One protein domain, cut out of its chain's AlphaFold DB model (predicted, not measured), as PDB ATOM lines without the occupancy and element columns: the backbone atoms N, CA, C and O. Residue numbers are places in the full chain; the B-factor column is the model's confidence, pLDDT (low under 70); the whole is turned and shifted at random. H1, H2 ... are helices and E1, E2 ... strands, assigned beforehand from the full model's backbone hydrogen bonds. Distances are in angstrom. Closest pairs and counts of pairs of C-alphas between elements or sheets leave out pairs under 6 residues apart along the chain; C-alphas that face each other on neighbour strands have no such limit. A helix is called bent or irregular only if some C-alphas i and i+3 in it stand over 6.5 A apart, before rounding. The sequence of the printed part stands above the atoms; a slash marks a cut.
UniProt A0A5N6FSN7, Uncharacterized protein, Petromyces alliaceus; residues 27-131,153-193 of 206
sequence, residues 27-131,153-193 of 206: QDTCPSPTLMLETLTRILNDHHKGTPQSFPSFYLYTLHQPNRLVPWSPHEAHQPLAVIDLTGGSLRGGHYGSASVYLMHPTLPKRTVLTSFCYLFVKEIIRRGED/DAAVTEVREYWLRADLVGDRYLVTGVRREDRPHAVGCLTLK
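AT A GLANCE: This is residues 27 to 131 and 153 to 193 of the 206 residues of an uncharacterized protein of Petromyces alliaceus (UniProt A0A5N6FSN7). One strongly twisted sheet curls round helix H1, with its long strands E4, E5 and E6 side by side and the edge strands E1 and E7 both near H1. H2 crosses over E4, and the short H3 is on the opposite face of the sheet from H2. The printed part has 146 residues, with three named helices and eight named strands in the order E1, H1, H2, E2, E3, H3, E4, E5, E6, E7, E8; the class is mixed, helices and strands. The sheet is branched at E4, its neighbour pairs antiparallel but for the parallel E1 and E3. The whole is compact, with a radius of gyration of the C-alphas of 15.8 A, yet elongated, spanning 54 by 32 by 31 A.

IN THESE COORDINATES: E1 is residues 27 to 30, with C-alpha 27 at (345.292, 383.342, 490.057). H1, residues 33 to 45, is 19.6 A long and irregular, C-alphas 34 and 37 being 7.1 A apart. H2 is residues 55 to 64, 14.3 A, E2 is residues 69 to 71, E3 is residues 82 to 86 and H3 is residues 88 to 91. E4, residues 96 to 106, is 32.1 A long; E5, residues 117 to 128, 35.3 A; E6, residues 156 to 169, 40.1 A. E7 is residues 172 to 177, 16.8 A, and E8, residues 189 to 192, ends with C-alpha 192 at (344.846, 385.497, 474.153).

HOW THE PARTS SIT: E4 has E3 and E8 on one side and E5 on the other, with N 84 and O 99 2.9 A apart, N 105 and O 190 2.8 A, and N 100 and O 123 2.8 A. E4 and E5 form a hairpin. E5 and E6 are antiparallel at 159 degrees, with N 120 and O 164 at 2.8 A. E6 and E7 form a hairpin, with N 165 and O 176 at 2.9 A. E1 is parallel to E3, with N 30 and O 85 at 2.8 A, and E2 is antiparallel to E8, with N 70 and O 191 at 2.9 A. H1 is on the sheet; its closest C-alphas to E7 are those of Thr 41 and Val 175, 5.5 A apart. H2 is over E4 at a height over the sheet of 7.5 A and runs across the strands, at 63 degrees to E4 on the local plane. H1 and H2 are close but not clearly touching, the C-alphas of Leu 44 and Phe 55 being the closest at 5.5 A. Every O i to N i+4 pair is within hydrogen-bond range in H2, and 7 of 9 are in H1; H3 is too short for such a pair.

THE WHOLE: The C-alphas farthest apart are those of Arg 111 and Asp 131, 54.4 A. Residues 132 to 152 are not printed, and C-alphas 131 and 153 are 11.3 A apart across this cut. Of the links that are printed whole, E7 to E8 is long. The mean pLDDT of the printed part is 83.2, and residues 47 to 53, 108 to 114, 129 to 131 and 153 to 156 are under 70.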
ATOM      1  N   GLN A  27     344.629 384.348 489.231       84.56
ATOM      2  CA  GLN A  27     345.292 383.342 490.057       84.56
ATOM      3  C   GLN A  27     344.335 382.847 491.126       84.56
ATOM      4  O   GLN A  27     343.629 383.641 491.746       84.56
ATOM      5  N   ASP A  28     344.311 381.535 491.332       89.06
ATOM      6  CA  ASP A  28     343.505 380.922 492.379       89.06
ATOM      7  C   ASP A  28     344.071 379.551 492.774       89.06
ATOM      8  O   ASP A  28     345.036 379.062 492.191       89.06
ATOM      9  N   THR A  29     343.452 378.910 493.758       90.81
ATOM     10  CA  THR A  29     343.765 377.556 494.214       90.81
ATOM     11  C   THR A  29     342.520 376.675 494.122       90.81
ATOM     12  O   THR A  29     341.399 377.126 494.368       90.81
ATOM     13  N   CYS A  30     342.698 375.402 493.776       90.94
ATOM     14  CA  CYS A  30     341.609 374.437 493.665       90.94
ATOM     15  C   CYS A  30     341.923 373.176 494.486       90.94
ATOM     16  O   CYS A  30     342.780 372.387 494.075       90.94
ATOM     17  N   PRO A  31     341.237 372.952 495.626       89.19
ATOM     18  CA  PRO A  31     341.540 371.841 496.528       89.19
ATOM     19  C   PRO A  31     340.850 370.515 496.159       89.19
ATOM     20  O   PRO A  31     341.188 369.471 496.718       89.19
ATOM     21  N   SER A  32     339.867 370.526 495.250       87.50
ATOM     22  CA  SER A  32     339.203 369.315 494.743       87.50
ATOM     23  C   SER A  32     338.836 369.453 493.260       87.50
ATOM     24  O   SER A  32     338.331 370.508 492.875       87.50
ATOM     25  N   PRO A  33     338.940 368.391 492.429       80.31
ATOM     26  CA  PRO A  33     338.567 368.453 491.015       80.31
ATOM     27  C   PRO A  33     337.106 368.862 490.793       80.31
ATOM     28  O   PRO A  33     336.775 369.463 489.775       80.31
ATOM     29  N   THR A  34     336.221 368.527 491.737       84.88
ATOM     30  CA  THR A  34     334.794 368.871 491.669       84.88
ATOM     31  C   THR A  34     334.546 370.369 491.808       84.88
ATOM     32  O   THR A  34     333.516 370.850 491.351       84.88
ATOM     33  N   LEU A  35     335.491 371.106 492.399       90.25
ATOM     34  CA  LEU A  35     335.380 372.541 492.640       90.25
ATOM     35  C   LEU A  35     335.915 373.379 491.479       90.25
ATOM     36  O   LEU A  35     335.744 374.587 491.504       90.25
ATOM     37  N   MET A  36     336.506 372.787 490.433       91.69
ATOM     38  CA  MET A  36     337.061 373.568 489.319       91.69
ATOM     39  C   MET A  36     336.023 374.491 488.662       91.69
ATOM     40  O   MET A  36     336.326 375.638 488.334       91.69
ATOM     41  N   LEU A  37     334.788 374.009 488.478       93.56
ATOM     42  CA  LEU A  37     333.704 374.820 487.914       93.56
ATOM     43  C   LEU A  37     333.360 376.007 488.820       93.56
ATOM     44  O   LEU A  37     333.145 377.114 488.329       93.56
ATOM     45  N   GLU A  38     333.346 375.786 490.134       91.50
ATOM     46  CA  GLU A  38     333.096 376.826 491.133       91.50
ATOM     47  C   GLU A  38     334.257 377.822 491.195       91.50
ATOM     48  O   GLU A  38     334.018 379.026 491.167       91.50
ATOM     49  N   THR A  39     335.506 377.345 491.185       92.19
ATOM     50  CA  THR A  39     336.719 378.173 491.124       92.19
ATOM     51  C   THR A  39     336.694 379.078 489.898       92.19
ATOM     52  O   THR A  39     336.894 380.283 490.019       92.19
ATOM     53  N   LEU A  40     336.379 378.540 488.718       93.50
ATOM     54  CA  LEU A  40     336.274 379.339 487.499       93.50
ATOM     55  C   LEU A  40     335.094 380.305 487.539       93.50
ATOM     56  O   LEU A  40     335.247 381.465 487.172       93.50
ATOM     57  N   THR A  41     333.937 379.865 488.030       92.19
ATOM     58  CA  THR A  41     332.778 380.746 488.221       92.19
ATOM     59  C   THR A  41     333.135 381.909 489.146       92.19
ATOM     60  O   THR A  41     332.800 383.050 488.843       92.19
ATOM     61  N   ARG A  42     333.869 381.664 490.232       89.75
ATOM     62  CA  ARG A  42     334.373 382.710 491.122       89.75
ATOM     63  C   ARG A  42     335.346 383.642 490.402       89.75
ATOM     64  O   ARG A  42     335.140 384.848 490.413       89.75
ATOM     65  N   ILE A  43     336.344 383.098 489.704       89.38
ATOM     66  CA  ILE A  43     337.324 383.882 488.935       89.38
ATOM     67  C   ILE A  43     336.639 384.853 487.963       89.38
ATOM     68  O   ILE A  43     337.039 386.011 487.890       89.38
ATOM     69  N   LEU A  44     335.612 384.400 487.236       90.12
ATOM     70  CA  LEU A  44     334.920 385.231 486.247       90.12
ATOM     71  C   LEU A  44     333.990 386.288 486.866       90.12
ATOM     72  O   LEU A  44     333.648 387.251 486.187       90.12
ATOM     73  N   ASN A  45     333.541 386.111 488.110       88.75
ATOM     74  CA  ASN A  45     332.550 386.996 488.731       88.75
ATOM     75  C   ASN A  45     333.117 387.897 489.834       88.75
ATOM     76  O   ASN A  45     332.497 388.908 490.153       88.75
ATOM     77  N   ASP A  46     334.262 387.552 490.415       83.12
ATOM     78  CA  ASP A  46     334.893 388.349 491.462       83.12
ATOM     79  C   ASP A  46     335.699 389.512 490.865       83.12
ATOM     80  O   ASP A  46     336.260 389.431 489.770       83.12
ATOM     81  N   HIS A  47     335.793 390.610 491.614       67.12
ATOM     82  CA  HIS A  47     336.682 391.717 491.274       67.12
ATOM     83  C   HIS A  47     338.102 391.413 491.757       67.12
ATOM     84  O   HIS A  47     338.354 391.335 492.961       67.12
ATOM     85  N   HIS A  48     339.050 391.303 490.829       63.41
ATOM     86  CA  HIS A  48     340.457 391.075 491.151       63.41
ATOM     87  C   HIS A  48     341.238 392.392 491.099       63.41
ATOM     88  O   HIS A  48     340.952 393.296 490.312       63.41
ATOM     89  N   LYS A  49     342.249 392.545 491.958       53.53
ATOM     90  CA  LYS A  49     343.116 393.732 491.906       53.53
ATOM     91  C   LYS A  49     343.882 393.737 490.579       53.53
ATOM     92  O   LYS A  49     344.560 392.766 490.262       53.53
ATOM     93  N   GLY A  50     343.799 394.837 489.830       52.78
ATOM     94  CA  GLY A  50     344.469 394.967 488.531       52.78
ATOM     95  C   GLY A  50     343.688 394.398 487.342       52.78
ATOM     96  O   GLY A  50     344.266 394.264 486.267       52.78
ATOM     97  N   THR A  51     342.396 394.082 487.507       52.28
ATOM     98  CA  THR A  51     341.498 393.756 486.388       52.28
ATOM     99  C   THR A  51     340.607 394.927 486.004       52.28
ATOM    100  O   THR A  51     340.380 395.825 486.819       52.28
ATOM    101  N   PRO A  52     340.027 394.914 484.788       56.66
ATOM    102  CA  PRO A  52     338.890 395.764 484.461       56.66
ATOM    103  C   PRO A  52     337.770 395.560 485.485       56.66
ATOM    104  O   PRO A  52     337.721 394.532 486.164       56.66
ATOM    105  N   GLN A  53     336.845 396.516 485.565       65.25
ATOM    106  CA  GLN A  53     335.734 396.477 486.519       65.25
ATOM    107  C   GLN A  53     334.944 395.161 486.496       65.25
ATOM    108  O   GLN A  53     334.338 394.845 487.498       65.25
ATOM    109  N   SER A  54     334.940 394.367 485.423       77.31
ATOM    110  CA  SER A  54     334.324 393.033 485.417       77.31
ATOM    111  C   SER A  54     334.936 392.143 484.323       77.31
ATOM    112  O   SER A  54     335.511 392.661 483.357       77.31
ATOM    113  N   PHE A  55     334.794 390.814 484.419       84.38
ATOM    114  CA  PHE A  55     335.159 389.915 483.316       84.38
ATOM    115  C   PHE A  55     334.391 390.211 482.008       84.38
ATOM    116  O   PHE A  55     335.048 390.240 480.968       84.38
ATOM    117  N   PRO A  56     333.070 390.510 482.002       82.56
ATOM    118  CA  PRO A  56     332.391 390.990 480.797       82.56
ATOM    119  C   PRO A  56     333.094 392.189 480.139       82.56
ATOM    120  O   PRO A  56     333.309 392.192 478.926       82.56
ATOM    121  N   SER A  57     333.508 393.184 480.935       78.62
ATOM    122  CA  SER A  57     334.237 394.363 480.444       78.62
ATOM    123  C   SER A  57     335.605 393.983 479.873       78.62
ATOM    124  O   SER A  57     335.973 394.443 478.793       78.62
ATOM    125  N   PHE A  58     336.345 393.111 480.567       82.50
ATOM    126  CA  PHE A  58     337.616 392.566 480.086       82.50
ATOM    127  C   PHE A  58     337.457 391.831 478.749       82.50
ATOM    128  O   PHE A  58     338.249 392.031 477.822       82.50
ATOM    129  N   TYR A  59     336.438 390.980 478.646       85.31
ATOM    130  CA  TYR A  59     336.223 390.158 477.469       85.31
ATOM    131  C   TYR A  59     335.832 391.019 476.266       85.31
ATOM    132  O   TYR A  59     336.419 390.876 475.193       85.31
ATOM    133  N   LEU A  60     334.929 391.984 476.467       82.00
ATOM    134  CA  LEU A  60     334.552 392.958 475.445       82.00
ATOM    135  C   LEU A  60     335.764 393.767 474.963       82.00
ATOM    136  O   LEU A  60     336.000 393.873 473.762       82.00
ATOM    137  N   TYR A  61     336.566 394.290 475.894       79.62
ATOM    138  CA  TYR A  61     337.776 395.042 475.569       79.62
ATOM    139  C   TYR A  61     338.754 394.214 474.726       79.62
ATOM    140  O   TYR A  61     339.233 394.670 473.689       79.62
ATOM    141  N   THR A  62     338.985 392.962 475.125       82.94
ATOM    142  CA  THR A  62     339.844 392.009 474.410       82.94
ATOM    143  C   THR A  62     339.379 391.775 472.969       82.94
ATOM    144  O   THR A  62     340.213 391.695 472.071       82.94
ATOM    145  N   LEU A  63     338.065 391.696 472.736       83.31
ATOM    146  CA  LEU A  63     337.479 391.504 471.402       83.31
ATOM    147  C   LEU A  63     337.640 392.739 470.502       83.31
ATOM    148  O   LEU A  63     337.711 392.599 469.282       83.31
ATOM    149  N   HIS A  64     337.715 393.937 471.086       81.06
ATOM    150  CA  HIS A  64     337.909 395.191 470.351       81.06
ATOM    151  C   HIS A  64     339.378 395.560 470.119       81.06
ATOM    152  O   HIS A  64     339.667 396.397 469.263       81.06
ATOM    153  N   GLN A  65     340.315 394.948 470.846       80.31
ATOM    154  CA  GLN A  65     341.734 395.206 470.646       80.31
ATOM    155  C   GLN A  65     342.289 394.456 469.425       80.31
ATOM    156  O   GLN A  65     342.248 393.220 469.380       80.31
ATOM    157  N   PRO A  66     342.897 395.162 468.455       77.69
ATOM    158  CA  PRO A  66     343.527 394.508 467.317       77.69
ATOM    159  C   PRO A  66     344.684 393.615 467.782       77.69
ATOM    160  O   PRO A  66     345.496 394.010 468.618       77.69
ATOM    161  N   ASN A  67     344.782 392.408 467.216       81.19
ATOM    162  CA  ASN A  67     345.844 391.427 467.481       81.19
ATOM    163  C   ASN A  67     345.967 390.943 468.941       81.19
ATOM    164  O   ASN A  67     346.963 390.297 469.281       81.19
ATOM    165  N   ARG A  68     344.993 391.241 469.812       85.25
ATOM    166  CA  ARG A  68     344.963 390.696 471.178       85.25
ATOM    167  C   ARG A  68     344.497 389.244 471.187       85.25
ATOM    168  O   ARG A  68     345.034 388.443 471.950       85.25
ATOM    169  N   LEU A  69     343.540 388.921 470.321       88.81
ATOM    170  CA  LEU A  69     343.115 387.557 470.049       88.81
ATOM    171  C   LEU A  69     343.818 387.016 468.801       88.81
ATOM    172  O   LEU A  69     343.838 387.676 467.764       88.81
ATOM    173  N   VAL A  70     344.390 385.820 468.910       90.88
ATOM    174  CA  VAL A  70     345.095 385.112 467.830       90.88
ATOM    175  C   VAL A  70     344.530 383.704 467.662       90.88
ATOM    176  O   VAL A  70     343.969 383.171 468.621       90.88
ATOM    177  N   PRO A  71     344.641 383.089 466.471       91.75
ATOM    178  CA  PRO A  71     344.234 381.703 466.274       91.75
ATOM    179  C   PRO A  71     344.914 380.768 467.274       91.75
ATOM    180  O   PRO A  71     346.116 380.868 467.513       91.75
ATOM    181  N   TRP A  72     344.144 379.852 467.862       90.75
ATOM    182  CA  TRP A  72     344.712 378.838 468.739       90.75
ATOM    183  C   TRP A  72     345.583 377.857 467.948       90.75
ATOM    184  O   TRP A  72     345.184 377.336 466.905       90.75
ATOM    185  N   SER A  73     346.747 377.540 468.508       86.00
ATOM    186  CA  SER A  73     347.664 376.526 467.992       86.00
ATOM    187  C   SER A  73     348.305 375.770 469.154       86.00
ATOM    188  O   SER A  73     348.829 376.416 470.062       86.00
ATOM    189  N   PRO A  74     348.326 374.424 469.140       80.00
ATOM    190  CA  PRO A  74     348.988 373.637 470.181       80.00
ATOM    191  C   PRO A  74     350.520 373.787 470.171       80.00
ATOM    192  O   PRO A  74     351.173 373.384 471.130       80.00
ATOM    193  N   HIS A  75     351.094 374.335 469.096       80.81
ATOM    194  CA  HIS A  75     352.539 374.524 468.931       80.81
ATOM    195  C   HIS A  75     353.018 375.921 469.337       80.81
ATOM    196  O   HIS A  75     354.219 376.174 469.354       80.81
ATOM    197  N   GLU A  76     352.093 376.826 469.653       83.06
ATOM    198  CA  GLU A  76     352.405 378.197 470.039       83.06
ATOM    199  C   GLU A  76     352.130 378.421 471.525       83.06
ATOM    200  O   GLU A  76     351.237 377.813 472.120       83.06
ATOM    201  N   ALA A  77     352.907 379.314 472.135       84.88
ATOM    202  CA  ALA A  77     352.632 379.774 473.486       84.88
ATOM    203  C   ALA A  77     351.479 380.783 473.456       84.88
ATOM    204  O   ALA A  77     351.541 381.783 472.739       84.88
ATOM    205  N   HIS A  78     350.468 380.547 474.288       88.56
ATOM    206  CA  HIS A  78     349.323 381.441 474.476       88.56
ATOM    207  C   HIS A  78     349.270 381.933 475.914       88.56
ATOM    208  O   HIS A  78     349.738 381.256 476.834       88.56
ATOM    209  N   GLN A  79     348.702 383.118 476.123       90.06
ATOM    210  CA  GLN A  79     348.509 383.642 477.469       90.06
ATOM    211  C   GLN A  79     347.325 382.925 478.136       90.06
ATOM    212  O   GLN A  79     346.222 382.943 477.583       90.06
ATOM    213  N   PRO A  80     347.509 382.310 479.317       90.88
ATOM    214  CA  PRO A  80     346.381 381.794 480.071       90.88
ATOM    215  C   PRO A  80     345.512 382.962 480.552       90.88
ATOM    216  O   PRO A  80     346.016 383.993 480.995       90.88
ATOM    217  N   LEU A  81     344.196 382.782 480.487       91.25
ATOM    218  CA  LEU A  81     343.241 383.629 481.190       91.25
ATOM    219  C   LEU A  81     343.452 383.507 482.702       91.25
ATOM    220  O   LEU A  81     343.468 384.515 483.400       91.25
ATOM    221  N   ALA A  82     343.617 382.275 483.189       90.44
ATOM    222  CA  ALA A  82     343.833 381.978 484.596       90.44
ATOM    223  C   ALA A  82     344.855 380.853 484.789       90.44
ATOM    224  O   ALA A  82     344.937 379.931 483.973       90.44
ATOM    225  N   VAL A  83     345.592 380.920 485.894       91.00
ATOM    226  CA  VAL A  83     346.455 379.850 486.399       91.00
ATOM    227  C   VAL A  83     345.947 379.465 487.781       91.00
ATOM    228  O   VAL A  83     345.837 380.309 488.664       91.00
ATOM    229  N   ILE A  84     345.594 378.194 487.951       92.44
ATOM    230  CA  ILE A  84     345.005 377.676 489.185       92.44
ATOM    231  C   ILE A  84     345.949 376.637 489.772       92.44
ATOM    232  O   ILE A  84     346.219 375.619 489.134       92.44
ATOM    233  N   ASP A  85     346.414 376.855 490.995       92.69
ATOM    234  CA  ASP A  85     347.236 375.877 491.702       92.69
ATOM    235  C   ASP A  85     346.359 374.726 492.208       92.69
ATOM    236  O   ASP A  85     345.358 374.926 492.904       92.69
ATOM    237  N   LEU A  86     346.724 373.494 491.854       91.25
ATOM    238  CA  LEU A  86     346.008 372.299 492.286       91.25
ATOM    239  C   LEU A  86     346.551 371.862 493.644       91.25
ATOM    240  O   LEU A  86     347.748 371.631 493.804       91.25
ATOM    241  N   THR A  87     345.666 371.716 494.622       89.62
ATOM    242  CA  THR A  87     346.022 371.292 495.981       89.62
ATOM    243  C   THR A  87     345.101 370.172 496.456       89.62
ATOM    244  O   THR A  87     344.089 369.870 495.822       89.62
ATOM    245  N   GLY A  88     345.458 369.509 497.560       88.81
ATOM    246  CA  GLY A  88     344.603 368.506 498.199       88.81
ATOM    247  C   GLY A  88     344.123 367.407 497.245       88.81
ATOM    248  O   GLY A  88     344.911 366.787 496.531       88.81
ATOM    249  N   GLY A  89     342.808 367.176 497.213       86.31
ATOM    250  CA  GLY A  89     342.178 366.159 496.371       86.31
ATOM    251  C   GLY A  89     342.338 366.402 494.866       86.31
ATOM    252  O   GLY A  89     342.275 365.445 494.092       86.31
ATOM    253  N   SER A  90     342.592 367.644 494.429       86.50
ATOM    254  CA  SER A  90     342.845 367.959 493.013       86.50
ATOM    255  C   SER A  90     344.106 367.312 492.469       86.50
ATOM    256  O   SER A  90     344.174 367.011 491.280       86.50
ATOM    257  N   LEU A  91     345.084 367.057 493.340       86.00
ATOM    258  CA  LEU A  91     346.345 366.433 492.959       86.00
ATOM    259  C   LEU A  91     346.205 364.935 492.677       86.00
ATOM    260  O   LEU A  91     347.079 364.376 492.027       86.00
ATOM    261  N   ARG A  92     345.142 364.268 493.156       84.12
ATOM    262  CA  ARG A  92     344.898 362.823 492.948       84.12
ATOM    263  C   ARG A  92     346.129 361.938 493.219       84.12
ATOM    264  O   ARG A  92     346.406 361.000 492.477       84.12
ATOM    265  N   GLY A  93     346.873 362.251 494.280       80.62
ATOM    266  CA  GLY A  93     348.112 361.551 494.641       80.62
ATOM    267  C   GLY A  93     349.386 362.105 493.986       80.62
ATOM    268  O   GLY A  93     350.445 361.515 494.143       80.62
ATOM    269  N   GLY A  94     349.310 363.219 493.254       83.62
ATOM    270  CA  GLY A  94     350.474 364.025 492.880       83.62
ATOM    271  C   GLY A  94     350.957 364.930 494.017       83.62
ATOM    272  O   GLY A  94     350.254 365.137 495.005       83.62
ATOM    273  N   HIS A  95     352.148 365.506 493.852       82.94
ATOM    274  CA  HIS A  95     352.743 366.429 494.834       82.94
ATOM    275  C   HIS A  95     352.611 367.887 494.400       82.94
ATOM    276  O   HIS A  95     352.489 368.778 495.235       82.94
ATOM    277  N   TYR A  96     352.619 368.122 493.087       85.31
ATOM    278  CA  TYR A  96     352.495 369.445 492.493       85.31
ATOM    279  C   TYR A  96     351.532 369.375 491.321       85.31
ATOM    280  O   TYR A  96     351.544 368.404 490.563       85.31
ATOM    281  N   GLY A  97     350.738 370.418 491.130       89.06
ATOM    282  CA  GLY A  97     349.927 370.527 489.937       89.06
ATOM    283  C   GLY A  97     349.412 371.933 489.716       89.06
ATOM    284  O   GLY A  97     349.234 372.697 490.660       89.06
ATOM    285  N   SER A  98     349.173 372.263 488.456       93.12
ATOM    286  CA  SER A  98     348.574 373.530 488.058       93.12
ATOM    287  C   SER A  98     347.628 373.320 486.885       93.12
ATOM    288  O   SER A  98     347.810 372.415 486.068       93.12
ATOM    289  N   ALA A  99     346.599 374.155 486.804       93.81
ATOM    290  CA  ALA A  99     345.701 374.231 485.670       93.81
ATOM    291  C   ALA A  99     345.897 375.567 484.956       93.81
ATOM    292  O   ALA A  99     345.743 376.630 485.553       93.81
ATOM    293  N   SER A 100     346.228 375.508 483.671       94.19
ATOM    294  CA  SER A 100     346.208 376.667 482.780       94.19
ATOM    295  C   SER A 100     344.868 376.714 482.062       94.19
ATOM    296  O   SER A 100     344.448 375.732 481.448       94.19
ATOM    297  N   VAL A 101     344.192 377.852 482.152       94.88
ATOM    298  CA  VAL A 101     342.858 378.063 481.591       94.88
ATOM    299  C   VAL A 101     342.984 379.057 480.456       94.88
ATOM    300  O   VAL A 101     343.435 380.180 480.666       94.88
ATOM    301  N   TYR A 102     342.572 378.669 479.258       93.94
ATOM    302  CA  TYR A 102     342.664 379.493 478.061       93.94
ATOM    303  C   TYR A 102     341.276 379.951 477.632       93.94
ATOM    304  O   TYR A 102     340.351 379.145 477.526       93.94
ATOM    305  N   LEU A 103     341.142 381.250 477.366       93.88
ATOM    306  CA  LEU A 103     339.953 381.807 476.730       93.88
ATOM    307  C   LEU A 103     339.897 381.323 475.278       93.88
ATOM    308  O   LEU A 103     340.875 381.481 474.550       93.88
ATOM    309  N   MET A 104     338.756 380.777 474.864       93.56
ATOM    310  CA  MET A 104     338.524 380.247 473.523       93.56
ATOM    311  C   MET A 104     337.275 380.905 472.926       93.56
ATOM    312  O   MET A 104     336.137 380.516 473.196       93.56
ATOM    313  N   HIS A 105     337.480 381.946 472.122       90.12
ATOM    314  CA  HIS A 105     336.405 382.630 471.406       90.12
ATOM    315  C   HIS A 105     336.168 381.965 470.039       90.12
ATOM    316  O   HIS A 105     337.117 381.865 469.264       90.12
ATOM    317  N   PRO A 106     334.944 381.523 469.701       86.75
ATOM    318  CA  PRO A 106     334.685 380.876 468.418       86.75
ATOM    319  C   PRO A 106     334.799 381.871 467.253       86.75
ATOM    320  O   PRO A 106     334.197 382.944 467.281       86.75
ATOM    321  N   THR A 107     335.509 381.502 466.185       79.25
ATOM    322  CA  THR A 107     335.528 382.266 464.929       79.25
ATOM    323  C   THR A 107     334.203 382.062 464.194       79.25
ATOM    324  O   THR A 107     334.081 381.195 463.328       79.25
ATOM    325  N   LEU A 108     333.162 382.807 464.571       69.06
ATOM    326  CA  LEU A 108     331.869 382.725 463.892       69.06
ATOM    327  C   LEU A 108     331.931 383.409 462.514       69.06
ATOM    328  O   LEU A 108     332.486 384.505 462.406       69.06
ATOM    329  N   PRO A 109     331.311 382.836 461.463       52.22
ATOM    330  CA  PRO A 109     331.404 383.392 460.117       52.22
ATOM    331  C   PRO A 109     330.859 384.814 459.949       52.22
ATOM    332  O   PRO A 109     331.309 385.495 459.033       52.22
ATOM    333  N   LYS A 110     329.903 385.307 460.758       48.06
ATOM    334  CA  LYS A 110     329.330 386.658 460.579       48.06
ATOM    335  C   LYS A 110     328.789 387.285 461.882       48.06
ATOM    336  O   LYS A 110     327.750 386.894 462.394       48.06
ATOM    337  N   ARG A 111     329.445 388.379 462.289       44.25
ATOM    338  CA  ARG A 111     328.872 389.660 462.771       44.25
ATOM    339  C   ARG A 111     328.258 389.838 464.163       44.25
ATOM    340  O   ARG A 111     327.893 390.972 464.454       44.25
ATOM    341  N   THR A 112     328.221 388.864 465.060       52.84
ATOM    342  CA  THR A 112     327.871 389.174 466.460       52.84
ATOM    343  C   THR A 112     328.992 388.749 467.398       52.84
ATOM    344  O   THR A 112     329.157 387.581 467.734       52.84
ATOM    345  N   VAL A 113     329.810 389.736 467.779       55.34
ATOM    346  CA  VAL A 113     330.749 389.651 468.901       55.34
ATOM    347  C   VAL A 113     329.889 389.564 470.157       55.34
ATOM    348  O   VAL A 113     329.497 390.581 470.721       55.34
ATOM    349  N   LEU A 114     329.484 388.354 470.531       65.50
ATOM    350  CA  LEU A 114     328.699 388.158 471.739       65.50
ATOM    351  C   LEU A 114     329.641 387.786 472.871       65.50
ATOM    352  O   LEU A 114     330.257 386.724 472.859       65.50
ATOM    353  N   THR A 115     329.706 388.654 473.877       72.31
ATOM    354  CA  THR A 115     330.224 388.299 475.201       72.31
ATOM    355  C   THR A 115     329.231 387.431 475.977       72.31
ATOM    356  O   THR A 115     329.538 387.003 477.082       72.31
ATOM    357  N   SER A 116     328.051 387.123 475.421       83.25
ATOM    358  CA  SER A 116     327.022 386.331 476.103       83.25
ATOM    359  C   SER A 116     327.461 384.900 476.420       83.25
ATOM    360  O   SER A 116     326.861 384.268 477.278       83.25
ATOM    361  N   PHE A 117     328.493 384.384 475.750       88.50
ATOM    362  CA  PHE A 117     329.157 383.148 476.143       88.50
ATOM    363  C   PHE A 117     330.609 383.116 475.656       88.50
ATOM    364  O   PHE A 117     330.979 383.808 474.706       88.50
ATOM    365  N   CYS A 118     331.429 382.274 476.275       89.06
ATOM    366  CA  CYS A 118     332.740 381.895 475.759       89.06
ATOM    367  C   CYS A 118     333.062 380.440 476.096       89.06
ATOM    368  O   CYS A 118     332.479 379.848 477.008       89.06
ATOM    369  N   TYR A 119     333.999 379.854 475.354       93.50
ATOM    370  CA  TYR A 119     334.572 378.568 475.720       93.50
ATOM    371  C   TYR A 119     335.858 378.779 476.510       93.50
ATOM    372  O   TYR A 119     336.581 379.757 476.312       93.50
ATOM    373  N   LEU A 120     336.146 377.834 477.395       95.06
ATOM    374  CA  LEU A 120     337.394 377.756 478.134       95.06
ATOM    375  C   LEU A 120     338.027 376.398 477.859       95.06
ATOM    376  O   LEU A 120     337.370 375.360 477.969       95.06
ATOM    377  N   PHE A 121     339.309 376.407 477.523       94.75
ATOM    378  CA  PHE A 121     340.109 375.194 477.442       94.75
ATOM    379  C   PHE A 121     340.971 375.093 478.694       94.75
ATOM    380  O   PHE A 121     341.762 375.990 478.978       94.75
ATOM    381  N   VAL A 122     340.795 374.021 479.464       94.56
ATOM    382  CA  VAL A 122     341.537 373.792 480.703       94.56
ATOM    383  C   VAL A 122     342.572 372.709 480.462       94.56
ATOM    384  O   VAL A 122     342.232 371.614 480.015       94.56
ATOM    385  N   LYS A 123     343.824 373.020 480.792       93.31
ATOM    386  CA  LYS A 123     344.952 372.096 480.770       93.31
ATOM    387  C   LYS A 123     345.522 371.959 482.172       93.31
ATOM    388  O   LYS A 123     346.208 372.856 482.654       93.31
ATOM    389  N   GLU A 124     345.240 370.837 482.814       93.00
ATOM    390  CA  GLU A 124     345.826 370.455 484.097       93.00
ATOM    391  C   GLU A 124     347.116 369.674 483.865       93.00
ATOM    392  O   GLU A 124     347.175 368.786 483.012       93.00
ATOM    393  N   ILE A 125     348.138 369.985 484.652       90.12
ATOM    394  CA  ILE A 125     349.405 369.265 484.700       90.12
ATOM    395  C   ILE A 125     349.627 368.873 486.154       90.12
ATOM    396  O   ILE A 125     349.728 369.744 487.013       90.12
ATOM    397  N   ILE A 126     349.710 367.575 486.432       89.12
ATOM    398  CA  ILE A 126     349.969 367.023 487.764       89.12
ATOM    399  C   ILE A 126     351.268 366.233 487.700       89.12
ATOM    400  O   ILE A 126     351.439 365.358 486.855       89.12
ATOM    401  N   ARG A 127     352.190 366.523 488.613       85.12
ATOM    402  CA  ARG A 127     353.465 365.823 488.746       85.12
ATOM    403  C   ARG A 127     353.421 364.925 489.968       85.12
ATOM    404  O   ARG A 127     353.259 365.389 491.102       85.12
ATOM    405  N   ARG A 128     353.589 363.631 489.720       79.94
ATOM    406  CA  ARG A 128     353.858 362.639 490.756       79.94
ATOM    407  C   ARG A 128     355.376 362.583 490.906       79.94
ATOM    408  O   ARG A 128     356.075 362.290 489.939       79.94
ATOM    409  N   GLY A 129     355.883 362.973 492.069       63.56
ATOM    410  CA  GLY A 129     357.259 362.669 492.428       63.56
ATOM    411  C   GLY A 129     357.378 361.160 492.592       63.56
ATOM    412  O   GLY A 129     356.382 360.486 492.866       63.56
ATOM    413  N   GLU A 130     358.578 360.615 492.421       55.31
ATOM    414  CA  GLU A 130     358.838 359.334 493.057       55.31
ATOM    415  C   GLU A 130     358.732 359.570 494.563       55.31
ATOM    416  O   GLU A 130     359.553 360.283 495.146       55.31
ATOM    417  N   ASP A 131     357.742 358.954 495.206       49.00
ATOM    418  CA  ASP A 131     357.908 358.551 496.594       49.00
ATOM    419  C   ASP A 131     359.127 357.627 496.593       49.00
ATOM    420  O   ASP A 131     359.009 356.418 496.381       49.00
ATOM    421  N   ASP A 153     364.935 362.736 487.049       40.56
ATOM    422  CA  ASP A 153     363.736 362.191 487.669       40.56
ATOM    423  C   ASP A 153     362.613 362.306 486.633       40.56
ATOM    424  O   ASP A 153     362.101 363.394 486.345       40.56
ATOM    425  N   ALA A 154     362.237 361.175 486.039       45.16
ATOM    426  CA  ALA A 154     361.070 361.071 485.185       45.16
ATOM    427  C   ALA A 154     359.819 361.163 486.072       45.16
ATOM    428  O   ALA A 154     359.125 360.178 486.309       45.16
ATOM    429  N   ALA A 155     359.547 362.359 486.600       56.84
ATOM    430  CA  ALA A 155     358.309 362.667 487.291       56.84
ATOM    431  C   ALA A 155     357.157 362.328 486.343       56.84
ATOM    432  O   ALA A 155     356.998 362.960 485.290       56.84
ATOM    433  N   VAL A 156     356.365 361.312 486.695       64.62
ATOM    434  CA  VAL A 156     355.193 360.930 485.908       64.62
ATOM    435  C   VAL A 156     354.271 362.142 485.887       64.62
ATOM    436  O   VAL A 156     353.700 362.543 486.905       64.62
ATOM    437  N   THR A 157     354.205 362.772 484.717       78.25
ATOM    438  CA  THR A 157     353.427 363.981 484.490       78.25
ATOM    439  C   THR A 157     352.104 363.569 483.870       78.25
ATOM    440  O   THR A 157     352.044 363.158 482.715       78.25
ATOM    441  N   GLU A 158     351.039 363.651 484.657       86.31
ATOM    442  CA  GLU A 158     349.678 363.459 484.184       86.31
ATOM    443  C   GLU A 158     349.175 364.781 483.596       86.31
ATOM    444  O   GLU A 158     349.178 365.811 484.272       86.31
ATOM    445  N   VAL A 159     348.755 364.757 482.330       90.19
ATOM    446  CA  VAL A 159     348.158 365.911 481.647       90.19
ATOM    447  C   VAL A 159     346.690 365.615 481.386       90.19
ATOM    448  O   VAL A 159     346.356 364.574 480.818       90.19
ATOM    449  N   ARG A 160     345.803 366.526 481.790       90.19
ATOM    450  CA  ARG A 160     344.361 366.411 481.552       90.19
ATOM    451  C   ARG A 160     343.866 367.653 480.843       90.19
ATOM    452  O   ARG A 160     344.117 368.770 481.279       90.19
ATOM    453  N   GLU A 161     343.131 367.439 479.763       92.38
ATOM    454  CA  GLU A 161     342.623 368.509 478.915       92.38
ATOM    455  C   GLU A 161     341.116 368.352 478.737       92.38
ATOM    456  O   GLU A 161     340.617 367.270 478.408       92.38
ATOM    457  N   TYR A 162     340.369 369.423 478.985       93.25
ATOM    458  CA  TYR A 162     338.919 369.419 478.842       93.25
ATOM    459  C   TYR A 162     338.365 370.810 478.544       93.25
ATOM    460  O   TYR A 162     339.024 371.833 478.717       93.25
ATOM    461  N   TRP A 163     337.128 370.816 478.052       94.06
ATOM    462  CA  TRP A 163     336.429 372.006 477.592       94.06
ATOM    463  C   TRP A 163     335.298 372.366 478.536       94.06
ATOM    464  O   TRP A 163     334.507 371.505 478.932       94.06
ATOM    465  N   LEU A 164     335.209 373.654 478.834       95.12
ATOM    466  CA  LEU A 164     334.135 374.260 479.600       95.12
ATOM    467  C   LEU A 164     333.500 375.386 478.783       95.12
ATOM    468  O   LEU A 164     334.099 375.908 477.838       95.12
ATOM    469  N   ARG A 165     332.280 375.756 479.150       93.56
ATOM    470  CA  ARG A 165     331.547 376.879 478.575       93.56
ATOM    471  C   ARG A 165     331.116 377.797 479.703       93.56
ATOM    472  O   ARG A 165     330.600 377.328 480.713       93.56
ATOM    473  N   ALA A 166     331.363 379.086 479.532       93.38
ATOM    474  CA  ALA A 166     330.879 380.120 480.423       93.38
ATOM    475  C   ALA A 166     329.766 380.888 479.710       93.38
ATOM    476  O   ALA A 166     330.009 381.475 478.657       93.38
ATOM    477  N   ASP A 167     328.564 380.885 480.274       92.06
ATOM    478  CA  ASP A 167     327.410 381.621 479.755       92.06
ATOM    479  C   ASP A 167     327.099 382.807 480.668       92.06
ATOM    480  O   ASP A 167     327.067 382.660 481.889       92.06
ATOM    481  N   LEU A 168     326.872 383.980 480.083       89.75
ATOM    482  CA  LEU A 168     326.443 385.172 480.806       89.75
ATOM    483  C   LEU A 168     324.939 385.066 481.088       89.75
ATOM    484  O   LEU A 168     324.118 385.118 480.171       89.75
ATOM    485  N   VAL A 169     324.583 384.927 482.361       88.75
ATOM    486  CA  VAL A 169     323.206 384.850 482.854       88.75
ATOM    487  C   VAL A 169     322.955 386.065 483.744       88.75
ATOM    488  O   VAL A 169     323.455 386.147 484.864       88.75
ATOM    489  N   GLY A 170     322.195 387.034 483.228       85.94
ATOM    490  CA  GLY A 170     322.052 388.340 483.873       85.94
ATOM    491  C   GLY A 170     323.362 389.124 483.802       85.94
ATOM    492  O   GLY A 170     323.820 389.464 482.714       85.94
ATOM    493  N   ASP A 171     323.960 389.395 484.956       82.56
ATOM    494  CA  ASP A 171     325.225 390.115 485.131       82.56
ATOM    495  C   ASP A 171     326.412 389.199 485.482       82.56
ATOM    496  O   ASP A 171     327.527 389.683 485.681       82.56
ATOM    497  N   ARG A 172     326.196 387.877 485.542       86.81
ATOM    498  CA  ARG A 172     327.185 386.903 486.025       86.81
ATOM    499  C   ARG A 172     327.418 385.766 485.044       86.81
ATOM    500  O   ARG A 172     326.495 385.304 484.380       86.81
ATOM    501  N   TYR A 173     328.650 385.271 484.984       90.88
ATOM    502  CA  TYR A 173     328.972 384.071 484.216       90.88
ATOM    503  C   TYR A 173     328.718 382.806 485.026       90.88
ATOM    504  O   TYR A 173     329.125 382.711 486.183       90.88
ATOM    505  N   LEU A 174     328.115 381.810 484.389       92.81
ATOM    506  CA  LEU A 174     327.974 380.456 484.909       92.81
ATOM    507  C   LEU A 174     328.852 379.508 484.090       92.81
ATOM    508  O   LEU A 174     328.693 379.423 482.872       92.81
ATOM    509  N   VAL A 175     329.761 378.786 484.751       94.50
ATOM    510  CA  VAL A 175     330.668 377.840 484.087       94.50
ATOM    511  C   VAL A 175     330.103 376.425 484.144       94.50
ATOM    512  O   VAL A 175     329.766 375.913 485.209       94.50
ATOM    513  N   THR A 176     330.036 375.769 482.989       94.19
ATOM    514  CA  THR A 176     329.506 374.414 482.822       94.19
ATOM    515  C   THR A 176     330.446 373.539 481.991       94.19
ATOM    516  O   THR A 176     331.273 374.028 481.218       94.19
ATOM    517  N   GLY A 177     330.350 372.219 482.167       92.19
ATOM    518  CA  GLY A 177     331.092 371.257 481.349       92.19
ATOM    519  C   GLY A 177     330.519 371.139 479.938       92.19
ATOM    520  O   GLY A 177     329.302 371.126 479.759       92.19
ATOM    521  N   VAL A 178     331.390 370.997 478.935       88.81
ATOM    522  CA  VAL A 178     330.974 370.833 477.533       88.81
ATOM    523  C   VAL A 178     330.940 369.352 477.161       88.81
ATOM    524  O   VAL A 178     331.944 368.632 477.277       88.81
ATOM    525  N   ARG A 179     329.777 368.892 476.685       86.06
ATOM    526  CA  ARG A 179     329.612 367.537 476.141       86.06
ATOM    527  C   ARG A 179     330.494 367.353 474.916       86.06
ATOM    528  O   ARG A 179     330.851 368.322 474.260       86.06
ATOM    529  N   ARG A 180     330.898 366.120 474.612       81.94
ATOM    530  CA  ARG A 180     331.915 365.859 473.577       81.94
ATOM    531  C   ARG A 180     331.477 366.343 472.193       81.94
ATOM    532  O   ARG A 180     332.310 366.846 471.449       81.94
ATOM    533  N   GLU A 181     330.197 366.196 471.903       82.69
ATOM    534  CA  GLU A 181     329.500 366.598 470.686       82.69
ATOM    535  C   GLU A 181     329.410 368.122 470.497       82.69
ATOM    536  O   GLU A 181     329.428 368.587 469.363       82.69
ATOM    537  N   ASP A 182     329.404 368.891 471.588       81.50
ATOM    538  CA  ASP A 182     329.242 370.352 471.574       81.50
ATOM    539  C   ASP A 182     330.585 371.101 471.658       81.50
ATOM    540  O   ASP A 182     330.625 372.332 471.736       81.50
ATOM    541  N   ARG A 183     331.712 370.375 471.689       82.81
ATOM    542  CA  ARG A 183     333.042 370.991 471.794       82.81
ATOM    543  C   ARG A 183     333.367 371.741 470.505       82.81
ATOM    544  O   ARG A 183     333.306 371.138 469.431       82.81
ATOM    545  N   PRO A 184     333.789 373.014 470.583       84.12
ATOM    546  CA  PRO A 184     334.242 373.711 469.396       84.12
ATOM    547  C   PRO A 184     335.530 373.066 468.873       84.12
ATOM    548  O   PRO A 184     336.356 372.545 469.629       84.12
ATOM    549  N   HIS A 185     335.738 373.140 467.561       85.81
ATOM    550  CA  HIS A 185     337.034 372.806 466.987       85.81
ATOM    551  C   HIS A 185     338.065 373.834 467.462       85.81
ATOM    552  O   HIS A 185     337.899 375.029 467.220       85.81
ATOM    553  N   ALA A 186     339.148 373.374 468.096       82.38
ATOM    554  CA  ALA A 186     340.189 374.250 468.637       82.38
ATOM    555  C   ALA A 186     340.773 375.201 467.575       82.38
ATOM    556  O   ALA A 186     340.989 376.372 467.852       82.38
ATOM    557  N   VAL A 187     340.947 374.718 466.339       83.00
ATOM    558  CA  VAL A 187     341.434 375.507 465.188       83.00
ATOM    559  C   VAL A 187     340.459 376.626 464.789       83.00
ATOM    560  O   VAL A 187     340.871 377.645 464.250       83.00
ATOM    561  N   GLY A 188     339.166 376.463 465.082       86.00
ATOM    562  CA  GLY A 188     338.135 377.485 464.885       86.00
ATOM    563  C   GLY A 188     337.973 378.423 466.083       86.00
ATOM    564  O   GLY A 188     336.912 379.023 466.244       86.00
ATOM    565  N   CYS A 189     338.968 378.501 466.969       90.00
ATOM    566  CA  CYS A 189     338.938 379.365 468.142       90.00
ATOM    567  C   CYS A 189     340.085 380.379 468.120       90.00
ATOM    568  O   CYS A 189     341.198 380.089 467.680       90.00
ATOM    569  N   LEU A 190     339.807 381.559 468.664       91.56
ATOM    570  CA  LEU A 190     340.792 382.576 468.993       91.56
ATOM    571  C   LEU A 190     341.071 382.565 470.496       91.56
ATOM    572  O   LEU A 190     340.160 382.375 471.302       91.56
ATOM    573  N   THR A 191     342.317 382.828 470.869       92.69
ATOM    574  CA  THR A 191     342.780 382.892 472.256       92.69
ATOM    575  C   THR A 191     343.638 384.126 472.510       92.69
ATOM    576  O   THR A 191     343.970 384.862 471.583       92.69
ATOM    577  N   LEU A 192     344.003 384.368 473.769       90.50
ATOM    578  CA  LEU A 192     344.846 385.497 474.153       90.50
ATOM    579  C   LEU A 192     346.277 385.314 473.635       90.50
ATOM    580  O   LEU A 192     346.979 384.366 473.998       90.50
ATOM    581  N   LYS A 193     346.734 386.281 472.838       89.00
ATOM    582  CA  LYS A 193     348.113 386.345 472.359       89.00
ATOM    583  C   LYS A 193     349.086 386.422 473.531       89.00
ATOM    584  O   LYS A 193     348.959 387.295 474.388       89.00
TER     585      LYS A 193